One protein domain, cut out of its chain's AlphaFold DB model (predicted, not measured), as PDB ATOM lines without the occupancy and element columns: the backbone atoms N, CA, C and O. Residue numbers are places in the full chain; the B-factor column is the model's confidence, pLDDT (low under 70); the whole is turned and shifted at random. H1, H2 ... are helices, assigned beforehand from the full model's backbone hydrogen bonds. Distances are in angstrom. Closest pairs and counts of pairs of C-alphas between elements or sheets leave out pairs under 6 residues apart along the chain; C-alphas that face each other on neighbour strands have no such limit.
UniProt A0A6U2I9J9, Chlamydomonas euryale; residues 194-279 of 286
ATOM      1  N   ALA A 194       7.837  15.592  26.202       70.25
ATOM      2  CA  ALA A 194       7.630  14.653  27.292       70.25
ATOM      3  C   ALA A 194       8.933  13.865  27.528       70.25
ATOM      4  O   ALA A 194       9.540  13.384  26.558       70.25
ATOM      5  N   PRO A 195       9.413  13.776  28.780       76.69
ATOM      6  CA  PRO A 195      10.629  13.040  29.071       76.69
ATOM      7  C   PRO A 195      10.450  11.585  28.640       76.69
ATOM      8  O   PRO A 195       9.392  10.986  28.830       76.69
ATOM      9  N   ARG A 196      11.497  11.018  28.041       84.31
ATOM     10  CA  ARG A 196      11.498   9.617  27.611       84.31
ATOM     11  C   ARG A 196      11.376   8.717  28.837       84.31
ATOM     12  O   ARG A 196      12.050   8.960  29.840       84.31
ATOM     13  N   ASP A 197      10.540   7.687  28.752       86.69
ATOM     14  CA  ASP A 197      10.418   6.716  29.833       86.69
ATOM     15  C   ASP A 197      11.643   5.782  29.832       86.69
ATOM     16  O   ASP A 197      11.830   5.034  28.872       86.69
ATOM     17  N   PRO A 198      12.468   5.776  30.896       88.00
ATOM     18  CA  PRO A 198      13.640   4.905  30.988       88.00
ATOM     19  C   PRO A 198      13.308   3.404  31.046       88.00
ATOM     20  O   PRO A 198      14.208   2.576  30.923       88.00
ATOM     21  N   GLY A 199      12.045   3.032  31.264       90.50
ATOM     22  CA  GLY A 199      11.595   1.644  31.214       90.50
ATOM     23  C   GLY A 199      11.318   1.125  29.801       90.50
ATOM     24  O   GLY A 199      11.284  -0.090  29.603       90.50
ATOM     25  N   VAL A 200      11.167   2.019  28.816       91.12
ATOM     26  CA  VAL A 200      10.952   1.658  27.410       91.12
ATOM     27  C   VAL A 200      12.303   1.478  26.724       91.12
ATOM     28  O   VAL A 200      13.083   2.421  26.604       91.12
ATOM     29  N   CYS A 201      12.582   0.264  26.247       93.25
ATOM     30  CA  CYS A 201      13.850  -0.025  25.590       93.25
ATOM     31  C   CYS A 201      13.840   0.409  24.121       93.25
ATOM     32  O   CYS A 201      13.159  -0.183  23.284       93.25
ATOM     33  N   ALA A 202      14.607   1.448  23.794       92.44
ATOM     34  CA  ALA A 202      14.679   1.984  22.441       92.44
ATOM     35  C   ALA A 202      16.050   2.597  22.120       92.44
ATOM     36  O   ALA A 202      16.820   2.972  23.004       92.44
ATOM     37  N   ASP A 203      16.322   2.715  20.819       94.31
ATOM     38  CA  ASP A 203      17.353   3.598  20.279       94.31
ATOM     39  C   ASP A 203      16.681   4.868  19.755       94.31
ATOM     40  O   ASP A 203      15.680   4.811  19.039       94.31
ATOM     41  N   HIS A 204      17.253   6.023  20.070       92.00
ATOM     42  CA  HIS A 204      16.702   7.329  19.700       92.00
ATOM     43  C   HIS A 204      17.527   8.056  18.635       92.00
ATOM     44  O   HIS A 204      17.298   9.233  18.359       92.00
ATOM     45  N   SER A 205      18.495   7.364  18.040       94.56
ATOM     46  CA  SER A 205      19.296   7.851  16.925       94.56
ATOM     47  C   SER A 205      19.531   6.721  15.935       94.56
ATOM     48  O   SER A 205      19.868   5.601  16.319       94.56
ATOM     49  N   ALA A 206      19.434   7.029  14.642       96.62
ATOM     50  CA  ALA A 206      19.795   6.088  13.583       96.62
ATOM     51  C   ALA A 206      21.269   5.639  13.682       96.62
ATOM     52  O   ALA A 206      21.618   4.541  13.252       96.62
ATOM     53  N   SER A 207      22.125   6.460  14.300       97.69
ATOM     54  CA  SER A 207      23.553   6.183  14.478       97.69
ATOM     55  C   SER A 207      23.869   5.268  15.663       97.69
ATOM     56  O   SER A 207      25.028   4.885  15.812       97.69
ATOM     57  N   CYS A 208      22.889   4.888  16.495       97.62
ATOM     58  CA  CYS A 208      23.137   4.111  17.716       97.62
ATOM     59  C   CYS A 208      23.893   2.803  17.453       97.62
ATOM     60  O   CYS A 208      24.866   2.512  18.145       97.62
ATOM     61  N   LYS A 209      23.524   2.066  16.398       97.50
ATOM     62  CA  LYS A 209      24.233   0.840  15.991       97.50
ATOM     63  C   LYS A 209      25.698   1.112  15.633       97.50
ATOM     64  O   LYS A 209      26.583   0.376  16.058       97.50
ATOM     65  N   THR A 210      25.958   2.183  14.884       97.94
ATOM     66  CA  THR A 210      27.311   2.576  14.460       97.94
ATOM     67  C   THR A 210      28.171   3.008  15.645       97.94
ATOM     68  O   THR A 210      29.323   2.587  15.764       97.94
ATOM     69  N   TRP A 211      27.614   3.820  16.545       98.12
ATOM     70  CA  TRP A 211      28.299   4.269  17.757       98.12
ATOM     71  C   TRP A 211      28.589   3.107  18.707       98.12
ATOM     72  O   TRP A 211      29.717   2.976  19.184       98.12
ATOM     73  N   ALA A 212      27.624   2.206  18.909       97.56
ATOM     74  CA  ALA A 212      27.827   0.996  19.699       97.56
ATOM     75  C   ALA A 212      28.962   0.129  19.127       97.56
ATOM     76  O   ALA A 212      29.882  -0.233  19.861       97.56
ATOM     77  N   ALA A 213      28.976  -0.102  17.809       97.56
ATOM     78  CA  ALA A 213      30.047  -0.840  17.133       97.56
ATOM     79  C   ALA A 213      31.422  -0.147  17.228       97.56
ATOM     80  O   ALA A 213      32.454  -0.814  17.206       97.56
ATOM     81  N   SER A 214      31.446   1.179  17.383       97.31
ATOM     82  CA  SER A 214      32.667   1.981  17.583       97.31
ATOM     83  C   SER A 214      33.149   2.022  19.048       97.31
ATOM     84  O   SER A 214      34.133   2.699  19.381       97.31
ATOM     85  N   GLY A 215      32.477   1.281  19.937       96.88
ATOM     86  CA  GLY A 215      32.811   1.166  21.357       96.88
ATOM     87  C   GLY A 215      32.318   2.333  22.213       96.88
ATOM     88  O   GLY A 215      32.760   2.476  23.355       96.88
ATOM     89  N   GLU A 216      31.402   3.164  21.704       97.56
ATOM     90  CA  GLU A 216      30.881   4.317  22.449       97.56
ATOM     91  C   GLU A 216      30.104   3.901  23.698       97.56
ATOM     92  O   GLU A 216      30.091   4.643  24.674       97.56
ATOM     93  N   CYS A 217      29.533   2.692  23.732       96.25
ATOM     94  CA  CYS A 217      28.857   2.180  24.928       96.25
ATOM     95  C   CYS A 217      29.774   2.155  26.164       96.25
ATOM     96  O   CYS A 217      29.291   2.342  27.273       96.25
ATOM     97  N   ALA A 218      31.087   1.960  25.979       96.00
ATOM     98  CA  ALA A 218      32.070   1.987  27.064       96.00
ATOM     99  C   ALA A 218      32.723   3.368  27.247       96.00
ATOM    100  O   ALA A 218      33.065   3.745  28.364       96.00
ATOM    101  N   LYS A 219      32.908   4.129  26.160       96.00
ATOM    102  CA  LYS A 219      33.582   5.441  26.191       96.00
ATOM    103  C   LYS A 219      32.668   6.574  26.652       96.00
ATOM    104  O   LYS A 219      33.129   7.512  27.293       96.00
ATOM    105  N   ASN A 220      31.385   6.486  26.321       94.00
ATOM    106  CA  ASN A 220      30.390   7.525  26.541       94.00
ATOM    107  C   ASN A 220      29.125   6.934  27.182       94.00
ATOM    108  O   ASN A 220      28.009   7.079  26.680       94.00
ATOM    109  N   VAL A 221      29.331   6.228  28.299       91.31
ATOM    110  CA  VAL A 221      28.313   5.414  28.982       91.31
ATOM    111  C   VAL A 221      27.028   6.200  29.236       91.31
ATOM    112  O   VAL A 221      25.954   5.718  28.894       91.31
ATOM    113  N   GLY A 222      27.115   7.418  29.787       87.75
ATOM    114  CA  GLY A 222      25.936   8.220  30.133       87.75
ATOM    115  C   GLY A 222      25.070   8.562  28.919       87.75
ATOM    116  O   GLY A 222      23.885   8.231  28.890       87.75
ATOM    117  N   PHE A 223      25.673   9.148  27.881       91.50
ATOM    118  CA  PHE A 223      24.963   9.498  26.648       91.50
ATOM    119  C   PHE A 223      24.390   8.263  25.947       91.50
ATOM    120  O   PHE A 223      23.240   8.276  25.503       91.50
ATOM    121  N   MET A 224      25.188   7.197  25.847       93.88
ATOM    122  CA  MET A 224      24.793   5.982  25.142       93.88
ATOM    123  C   MET A 224      23.706   5.209  25.888       93.88
ATOM    124  O   MET A 224      22.817   4.672  25.238       93.88
ATOM    125  N   THR A 225      23.715   5.211  27.221       89.88
ATOM    126  CA  THR A 225      22.641   4.616  28.035       89.88
ATOM    127  C   THR A 225      21.311   5.324  27.778       89.88
ATOM    128  O   THR A 225      20.302   4.669  27.550       89.88
ATOM    129  N   GLU A 226      21.308   6.660  27.746       86.69
ATOM    130  CA  GLU A 226      20.076   7.452  27.595       86.69
ATOM    131  C   GLU A 226      19.583   7.566  26.144       86.69
ATOM    132  O   GLU A 226      18.390   7.747  25.893       86.69
ATOM    133  N   THR A 227      20.489   7.487  25.165       91.81
ATOM    134  CA  THR A 227      20.154   7.684  23.744       91.81
ATOM    135  C   THR A 227      20.062   6.375  22.969       91.81
ATOM    136  O   THR A 227      19.256   6.276  22.046       91.81
ATOM    137  N   CYS A 228      20.886   5.390  23.313       94.88
ATOM    138  CA  CYS A 228      21.131   4.178  22.532       94.88
ATOM    139  C   CYS A 228      21.049   2.924  23.408       94.88
ATOM    140  O   CYS A 228      21.863   2.002  23.282       94.88
ATOM    141  N   GLY A 229      20.098   2.925  24.347       92.81
ATOM    142  CA  GLY A 229      20.032   1.913  25.389       92.81
ATOM    143  C   GLY A 229      19.882   0.498  24.824       92.81
ATOM    144  O   GLY A 229      20.517  -0.450  25.294       92.81
ATOM    145  N   LYS A 230      19.118   0.368  23.735       95.38
ATOM    146  CA  LYS A 230      18.930  -0.903  23.034       95.38
ATOM    147  C   LYS A 230      20.210  -1.367  22.335       95.38
ATOM    148  O   LYS A 230      20.625  -2.506  22.539       95.38
ATOM    149  N   ALA A 231      20.874  -0.502  21.566       96.75
ATOM    150  CA  ALA A 231      22.124  -0.841  20.880       96.75
ATOM    151  C   ALA A 231      23.262  -1.207  21.847       96.75
ATOM    152  O   ALA A 231      24.103  -2.037  21.508       96.75
ATOM    153  N   CYS A 232      23.283  -0.613  23.043       95.56
ATOM    154  CA  CYS A 232      24.264  -0.926  24.082       95.56
ATOM    155  C   CYS A 232      23.861  -2.080  25.010       95.56
ATOM    156  O   CYS A 232      24.637  -2.424  25.900       95.56
ATOM    157  N   GLY A 233      22.678  -2.677  24.826       93.69
ATOM    158  CA  GLY A 233      22.215  -3.809  25.631       93.69
ATOM    159  C   GLY A 233      21.978  -3.480  27.109       93.69
ATOM    160  O   GLY A 233      22.075  -4.370  27.949       93.69
ATOM    161  N   VAL A 234      21.684  -2.219  27.446       92.19
ATOM    162  CA  VAL A 234      21.403  -1.804  28.839       92.19
ATOM    163  C   VAL A 234      19.943  -2.041  29.248       92.19
ATOM    164  O   VAL A 234      19.606  -1.947  30.427       92.19
ATOM    165  N   CYS A 235      19.075  -2.378  28.290       94.44
ATOM    166  CA  CYS A 235      17.654  -2.661  28.486       94.44
ATOM    167  C   CYS A 235      17.184  -3.834  27.610       94.44
ATOM    168  O   CYS A 235      17.883  -4.249  26.685       94.44
ATOM    169  N   GLU A 236      15.994  -4.358  27.904       95.12
ATOM    170  CA  GLU A 236      15.318  -5.407  27.129       95.12
ATOM    171  C   GLU A 236      13.939  -4.943  26.629       95.12
ATOM    172  O   GLU A 236      13.300  -4.094  27.252       95.12
ATOM    173  N   ASP A 237      13.482  -5.471  25.488       95.06
ATOM    174  CA  ASP A 237      12.142  -5.176  24.969       95.06
ATOM    175  C   ASP A 237      11.082  -5.802  25.889       95.06
ATOM    176  O   ASP A 237      11.084  -7.012  26.116       95.06
ATOM    177  N   CYS A 238      10.166  -4.979  26.399       93.38
ATOM    178  CA  CYS A 238       9.091  -5.423  27.280       93.38
ATOM    179  C   CYS A 238       7.804  -5.678  26.494       93.38
ATOM    180  O   CYS A 238       7.448  -4.907  25.599       93.38
ATOM    181  N   GLY A 239       7.089  -6.750  26.844       89.06
ATOM    182  CA  GLY A 239       5.763  -7.015  26.292       89.06
ATOM    183  C   GLY A 239       4.733  -5.958  26.725       89.06
ATOM    184  O   GLY A 239       4.957  -5.240  27.706       89.06
ATOM    185  N   PRO A 240       3.581  -5.863  26.034       83.44
ATOM    186  CA  PRO A 240       2.485  -5.005  26.470       83.44
ATOM    187  C   PRO A 240       2.102  -5.317  27.921       83.44
ATOM    188  O   PRO A 240       1.861  -6.474  28.265       83.44
ATOM    189  N   SER A 241       2.063  -4.288  28.767       83.19
ATOM    190  CA  SER A 241       1.732  -4.394  30.197       83.19
ATOM    191  C   SER A 241       2.694  -5.239  31.055       83.19
ATOM    192  O   SER A 241       2.367  -5.528  32.209       83.19
ATOM    193  N   ASP A 242       3.882  -5.601  30.554       91.19
ATOM    194  CA  ASP A 242       4.939  -6.248  31.348       91.19
ATOM    195  C   ASP A 242       5.672  -5.213  32.222       91.19
ATOM    196  O   ASP A 242       6.790  -4.771  31.941       91.19
ATOM    197  N   TRP A 243       4.998  -4.789  33.290       90.12
ATOM    198  CA  TRP A 243       5.509  -3.780  34.219       90.12
ATOM    199  C   TRP A 243       6.710  -4.260  35.035       90.12
ATOM    200  O   TRP A 243       7.524  -3.437  35.454       90.12
ATOM    201  N   ASP A 244       6.871  -5.571  35.206       93.56
ATOM    202  CA  ASP A 244       8.054  -6.136  35.851       93.56
ATOM    203  C   ASP A 244       9.283  -5.952  34.959       93.56
ATOM    204  O   ASP A 244      10.336  -5.531  35.442       93.56
ATOM    205  N   CYS A 245       9.159  -6.189  33.649       94.81
ATOM    206  CA  CYS A 245      10.206  -5.863  32.680       94.81
ATOM    207  C   CYS A 245      10.523  -4.367  32.652       94.81
ATOM    208  O   CYS A 245      11.691  -3.981  32.753       94.81
ATOM    209  N   VAL A 246       9.492  -3.518  32.597       93.44
ATOM    210  CA  VAL A 246       9.664  -2.057  32.634       93.44
ATOM    211  C   VAL A 246      10.438  -1.653  33.893       93.44
ATOM    212  O   VAL A 246      11.404  -0.893  33.811       93.44
ATOM    213  N   ASN A 247      10.097  -2.215  35.054       94.69
ATOM    214  CA  ASN A 247      10.803  -1.950  36.306       94.69
ATOM    215  C   ASN A 247      12.231  -2.508  36.340       94.69
ATOM    216  O   ASN A 247      13.105  -1.847  36.907       94.69
ATOM    217  N   ARG A 248      12.516  -3.650  35.696       95.00
ATOM    218  CA  ARG A 248      13.897  -4.140  35.513       95.00
ATOM    219  C   ARG A 248      14.730  -3.179  34.664       95.00
ATOM    220  O   ARG A 248      15.857  -2.869  35.039       95.00
ATOM    221  N   ASN A 249      14.181  -2.664  33.561       94.44
ATOM    222  CA  ASN A 249      14.869  -1.678  32.717       94.44
ATOM    223  C   ASN A 249      15.186  -0.384  33.476       94.44
ATOM    224  O   ASN A 249      16.276   0.173  33.324       94.44
ATOM    225  N   ARG A 250      14.251   0.076  34.313       92.81
ATOM    226  CA  ARG A 250      14.431   1.267  35.155       92.81
ATOM    227  C   ARG A 250      15.503   1.047  36.216       92.81
ATOM    228  O   ARG A 250      16.380   1.896  36.360       92.81
ATOM    229  N   ASP A 251      15.465  -0.091  36.903       92.19
ATOM    230  CA  ASP A 251      16.417  -0.438  37.962       92.19
ATOM    231  C   ASP A 251      17.857  -0.578  37.443       92.19
ATOM    232  O   ASP A 251      18.775   0.027  38.001       92.19
ATOM    233  N   ARG A 252      18.049  -1.249  36.293       89.94
ATOM    234  CA  ARG A 252      19.355  -1.347  35.601       89.94
ATOM    235  C   ARG A 252      19.983   0.019  35.310       89.94
ATOM    236  O   ARG A 252      21.201   0.135  35.235       89.94
ATOM    237  N   GLN A 253      19.151   1.045  35.155       87.44
ATOM    238  CA  GLN A 253      19.549   2.423  34.876       87.44
ATOM    239  C   GLN A 253      19.398   3.349  36.101       87.44
ATOM    240  O   GLN A 253      19.440   4.578  35.972       87.44
ATOM    241  N   HIS A 254      19.208   2.769  37.292       88.88
ATOM    242  CA  HIS A 254      19.082   3.451  38.584       88.88
ATOM    243  C   HIS A 254      17.938   4.478  38.662       88.88
ATOM    244  O   HIS A 254      18.011   5.477  39.393       88.88
ATOM    245  N   TYR A 255      16.869   4.244  37.905       91.50
ATOM    246  CA  TYR A 255      15.635   5.011  37.993       91.50
ATOM    247  C   TYR A 255      14.678   4.419  39.021       91.50
ATOM    248  O   TYR A 255      14.658   3.222  39.285       91.50
ATOM    249  N   LEU A 256      13.831   5.293  39.563       92.06
ATOM    250  CA  LEU A 256      12.729   4.910  40.434       92.06
ATOM    251  C   LEU A 256      11.806   3.911  39.719       92.06
ATOM    252  O   LEU A 256      11.264   4.240  38.658       92.06
ATOM    253  N   GLN A 257      11.606   2.737  40.313       92.44
ATOM    254  CA  GLN A 257      10.619   1.751  39.873       92.44
ATOM    255  C   GLN A 257       9.192   2.283  40.066       92.44
ATOM    256  O   GLN A 257       8.926   3.068  40.976       92.44
ATOM    257  N   ILE A 258       8.286   1.883  39.183       89.69
ATOM    258  CA  ILE A 258       6.886   2.292  39.192       89.69
ATOM    259  C   ILE A 258       6.110   1.312  40.072       89.69
ATOM    260  O   ILE A 258       6.062   0.116  39.776       89.69
ATOM    261  N   ASP A 259       5.485   1.831  41.125       90.25
ATOM    262  CA  ASP A 259       4.553   1.086  41.968       90.25
ATOM    263  C   ASP A 259       3.099   1.405  41.592       90.25
ATOM    264  O   ASP A 259       2.720   2.566  41.421       90.25
ATOM    265  N   ARG A 260       2.265   0.369  41.461       87.25
ATOM    266  CA  ARG A 260       0.875   0.536  41.014       87.25
ATOM    267  C   ARG A 260      -0.005   1.235  42.038       87.25
ATOM    268  O   ARG A 260      -0.854   2.038  41.647       87.25
ATOM    269  N   GLY A 261       0.160   0.911  43.318       87.94
ATOM    270  CA  GLY A 261      -0.619   1.539  44.383       87.94
ATOM    271  C   GLY A 261      -0.312   3.029  44.467       87.94
ATOM    272  O   GLY A 261      -1.224   3.854  44.509       87.94
ATOM    273  N   GLU A 262       0.971   3.371  44.388       89.56
ATOM    274  CA  GLU A 262       1.450   4.743  44.440       89.56
ATOM    275  C   GLU A 262       1.000   5.583  43.241       89.56
ATOM    276  O   GLU A 262       0.505   6.691  43.437       89.56
ATOM    277  N   MET A 263       1.113   5.081  42.004       87.25
ATOM    278  CA  MET A 263       0.650   5.847  40.836       87.25
ATOM    279  C   MET A 263      -0.862   6.087  40.882       87.25
ATOM    280  O   MET A 263      -1.315   7.195  40.606       87.25
ATOM    281  N   ARG A 264      -1.646   5.086  41.305       87.06
ATOM    282  CA  ARG A 264      -3.095   5.256  41.497       87.06
ATOM    283  C   ARG A 264      -3.409   6.309  42.552       87.06
ATOM    284  O   ARG A 264      -4.307   7.118  42.339       87.06
ATOM    285  N   TRP A 265      -2.664   6.326  43.658       86.81
ATOM    286  CA  TRP A 265      -2.788   7.368  44.678       86.81
ATOM    287  C   TRP A 265      -2.450   8.763  44.124       86.81
ATOM    288  O   TRP A 265      -3.164   9.718  44.419       86.81
ATOM    289  N   LEU A 266      -1.448   8.870  43.245       84.38
ATOM    290  CA  LEU A 266      -1.123  10.101  42.509       84.38
ATOM    291  C   LEU A 266      -2.181  10.494  41.455       84.38
ATOM    292  O   LEU A 266      -2.022  11.516  40.789       84.38
ATOM    293  N   GLY A 267      -3.243   9.703  41.270       83.50
ATOM    294  CA  GLY A 267      -4.254   9.928  40.233       83.50
ATOM    295  C   GLY A 267      -3.767   9.601  38.819       83.50
ATOM    296  O   GLY A 267      -4.356  10.056  37.841       83.50
ATOM    297  N   VAL A 268      -2.688   8.825  38.702       79.00
ATOM    298  CA  VAL A 268      -2.068   8.424  37.440       79.00
ATOM    299  C   VAL A 268      -2.346   6.942  37.197       79.00
ATOM    300  O   VAL A 268      -1.785   6.074  37.864       79.00
ATOM    301  N   ASP A 269      -3.181   6.629  36.204       72.06
ATOM    302  CA  ASP A 269      -3.357   5.250  35.741       72.06
ATOM    303  C   ASP A 269      -2.546   4.991  34.470       72.06
ATOM    304  O   ASP A 269      -3.036   5.075  33.345       72.06
ATOM    305  N   VAL A 270      -1.259   4.701  34.659       70.12
ATOM    306  CA  VAL A 270      -0.382   4.242  33.569       70.12
ATOM    307  C   VAL A 270      -0.575   2.760  33.254       70.12
ATOM    308  O   VAL A 270      -0.094   2.306  32.223       70.12
ATOM    309  N   PHE A 271      -1.275   2.003  34.103       73.06
ATOM    310  CA  PHE A 271      -1.335   0.541  34.025       73.06
ATOM    311  C   PHE A 271      -2.439   0.036  33.094       73.06
ATOM    312  O   PHE A 271      -2.277  -1.047  32.531       73.06
ATOM    313  N   ASP A 272      -3.488   0.838  32.885       62.25
ATOM    314  CA  ASP A 272      -4.589   0.544  31.954       62.25
ATOM    315  C   ASP A 272      -4.445   1.273  30.591       62.25
ATOM    316  O   ASP A 272      -5.168   0.987  29.632       62.25
ATOM    317  N   ALA A 273      -3.456   2.168  30.445       51.25
ATOM    318  CA  ALA A 273      -3.277   3.062  29.288       51.25
ATOM    319  C   ALA A 273      -2.668   2.427  28.011       51.25
ATOM    320  O   ALA A 273      -2.169   3.140  27.142       51.25
ATOM    321  N   LEU A 274      -2.738   1.102  27.849       45.16
ATOM    322  CA  LEU A 274      -2.458   0.422  26.570       45.16
ATOM    323  C   LEU A 274      -3.701  -0.223  25.936       45.16
ATOM    324  O   LEU A 274      -3.602  -0.802  24.856       45.16
ATOM    325  N   ALA A 275      -4.888  -0.071  26.535       36.91
ATOM    326  CA  ALA A 275      -6.132  -0.560  25.938       36.91
ATOM    327  C   ALA A 275      -6.648   0.296  24.757       36.91
ATOM    328  O   ALA A 275      -7.557  -0.136  24.052       36.91
ATOM    329  N   THR A 276      -6.093   1.491  24.505       36.59
ATOM    330  CA  THR A 276      -6.655   2.453  23.529       36.59
ATOM    331  C   THR A 276      -5.723   2.889  22.393       36.59
ATOM    332  O   THR A 276      -6.124   3.721  21.584       36.59
ATOM    333  N   VAL A 277      -4.539   2.286  22.221       35.66
ATOM    334  CA  VAL A 277      -3.673   2.531  21.038       35.66
ATOM    335  C   VAL A 277      -3.750   1.366  20.037       35.66
ATOM    336  O   VAL A 277      -2.751   0.905  19.497       35.66
ATOM    337  N   SER A 278      -4.962   0.856  19.798       36.69
ATOM    338  CA  SER A 278      -5.239  -0.209  18.817       36.69
ATOM    339  C   SER A 278      -6.544   0.034  18.039       36.69
ATOM    340  O   SER A 278      -7.274  -0.907  17.737       36.69
ATOM    341  N   ALA A 279      -6.875   1.287  17.719       36.72
ATOM    342  CA  ALA A 279      -7.965   1.581  16.784       36.72
ATOM    343  C   ALA A 279      -7.841   2.985  16.171       36.72
ATOM    344  O   ALA A 279      -8.664   3.863  16.404       36.72
TER     345      ALA A 279
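AT A GLANCE: This is residues 194 to 279 of the 286 residues of a protein of Chlamydomonas euryale (UniProt A0A6U2I9J9). Little regular structure: short helices H1, H2 and H3 cluster at one end, H4 lies alone near the middle, and H5 is at the other end. The printed part has 86 residues, 33 in five named helices, H1 to H5 in order, with no named strand: all helix. It is only just loose, close to compact: radius of gyration of the C-alphas 14.6 A, spans 44 by 31 by 21 A.

IN THESE COORDINATES: H4, residues 243 to 252, spans 14.1 A. H3 is residues 221 to 227, H2 216 to 219, H1 208 to 213, from C-alpha 208 (23.137, 4.111, 17.716). H5, residues 260 to 265, ends at C-alpha 265 (-2.788, 7.368, 44.678).

HOW THE PARTS SIT: H4 and H5 touch no helix. H1 and H3 only just touch, with 3 C-alpha pairs within 8 A, closest Cys 208 and Thr 227, 7.6 A; their tilt is shallow, 31 degrees, opposite ways. H2 and H3 only just touch, with 3 such pairs, only at the corner, closest C-alphas Cys 217 and Met 224, 5.6 A. Every O i to N i+4 pair is within hydrogen-bond range in H1, H3, H4 and H5; H2 is too short for one.

THE WHOLE: The printed part has no cut. The H3 to H4 link is long, 15 residues. Residues 272 to 279 have pLDDT under 70.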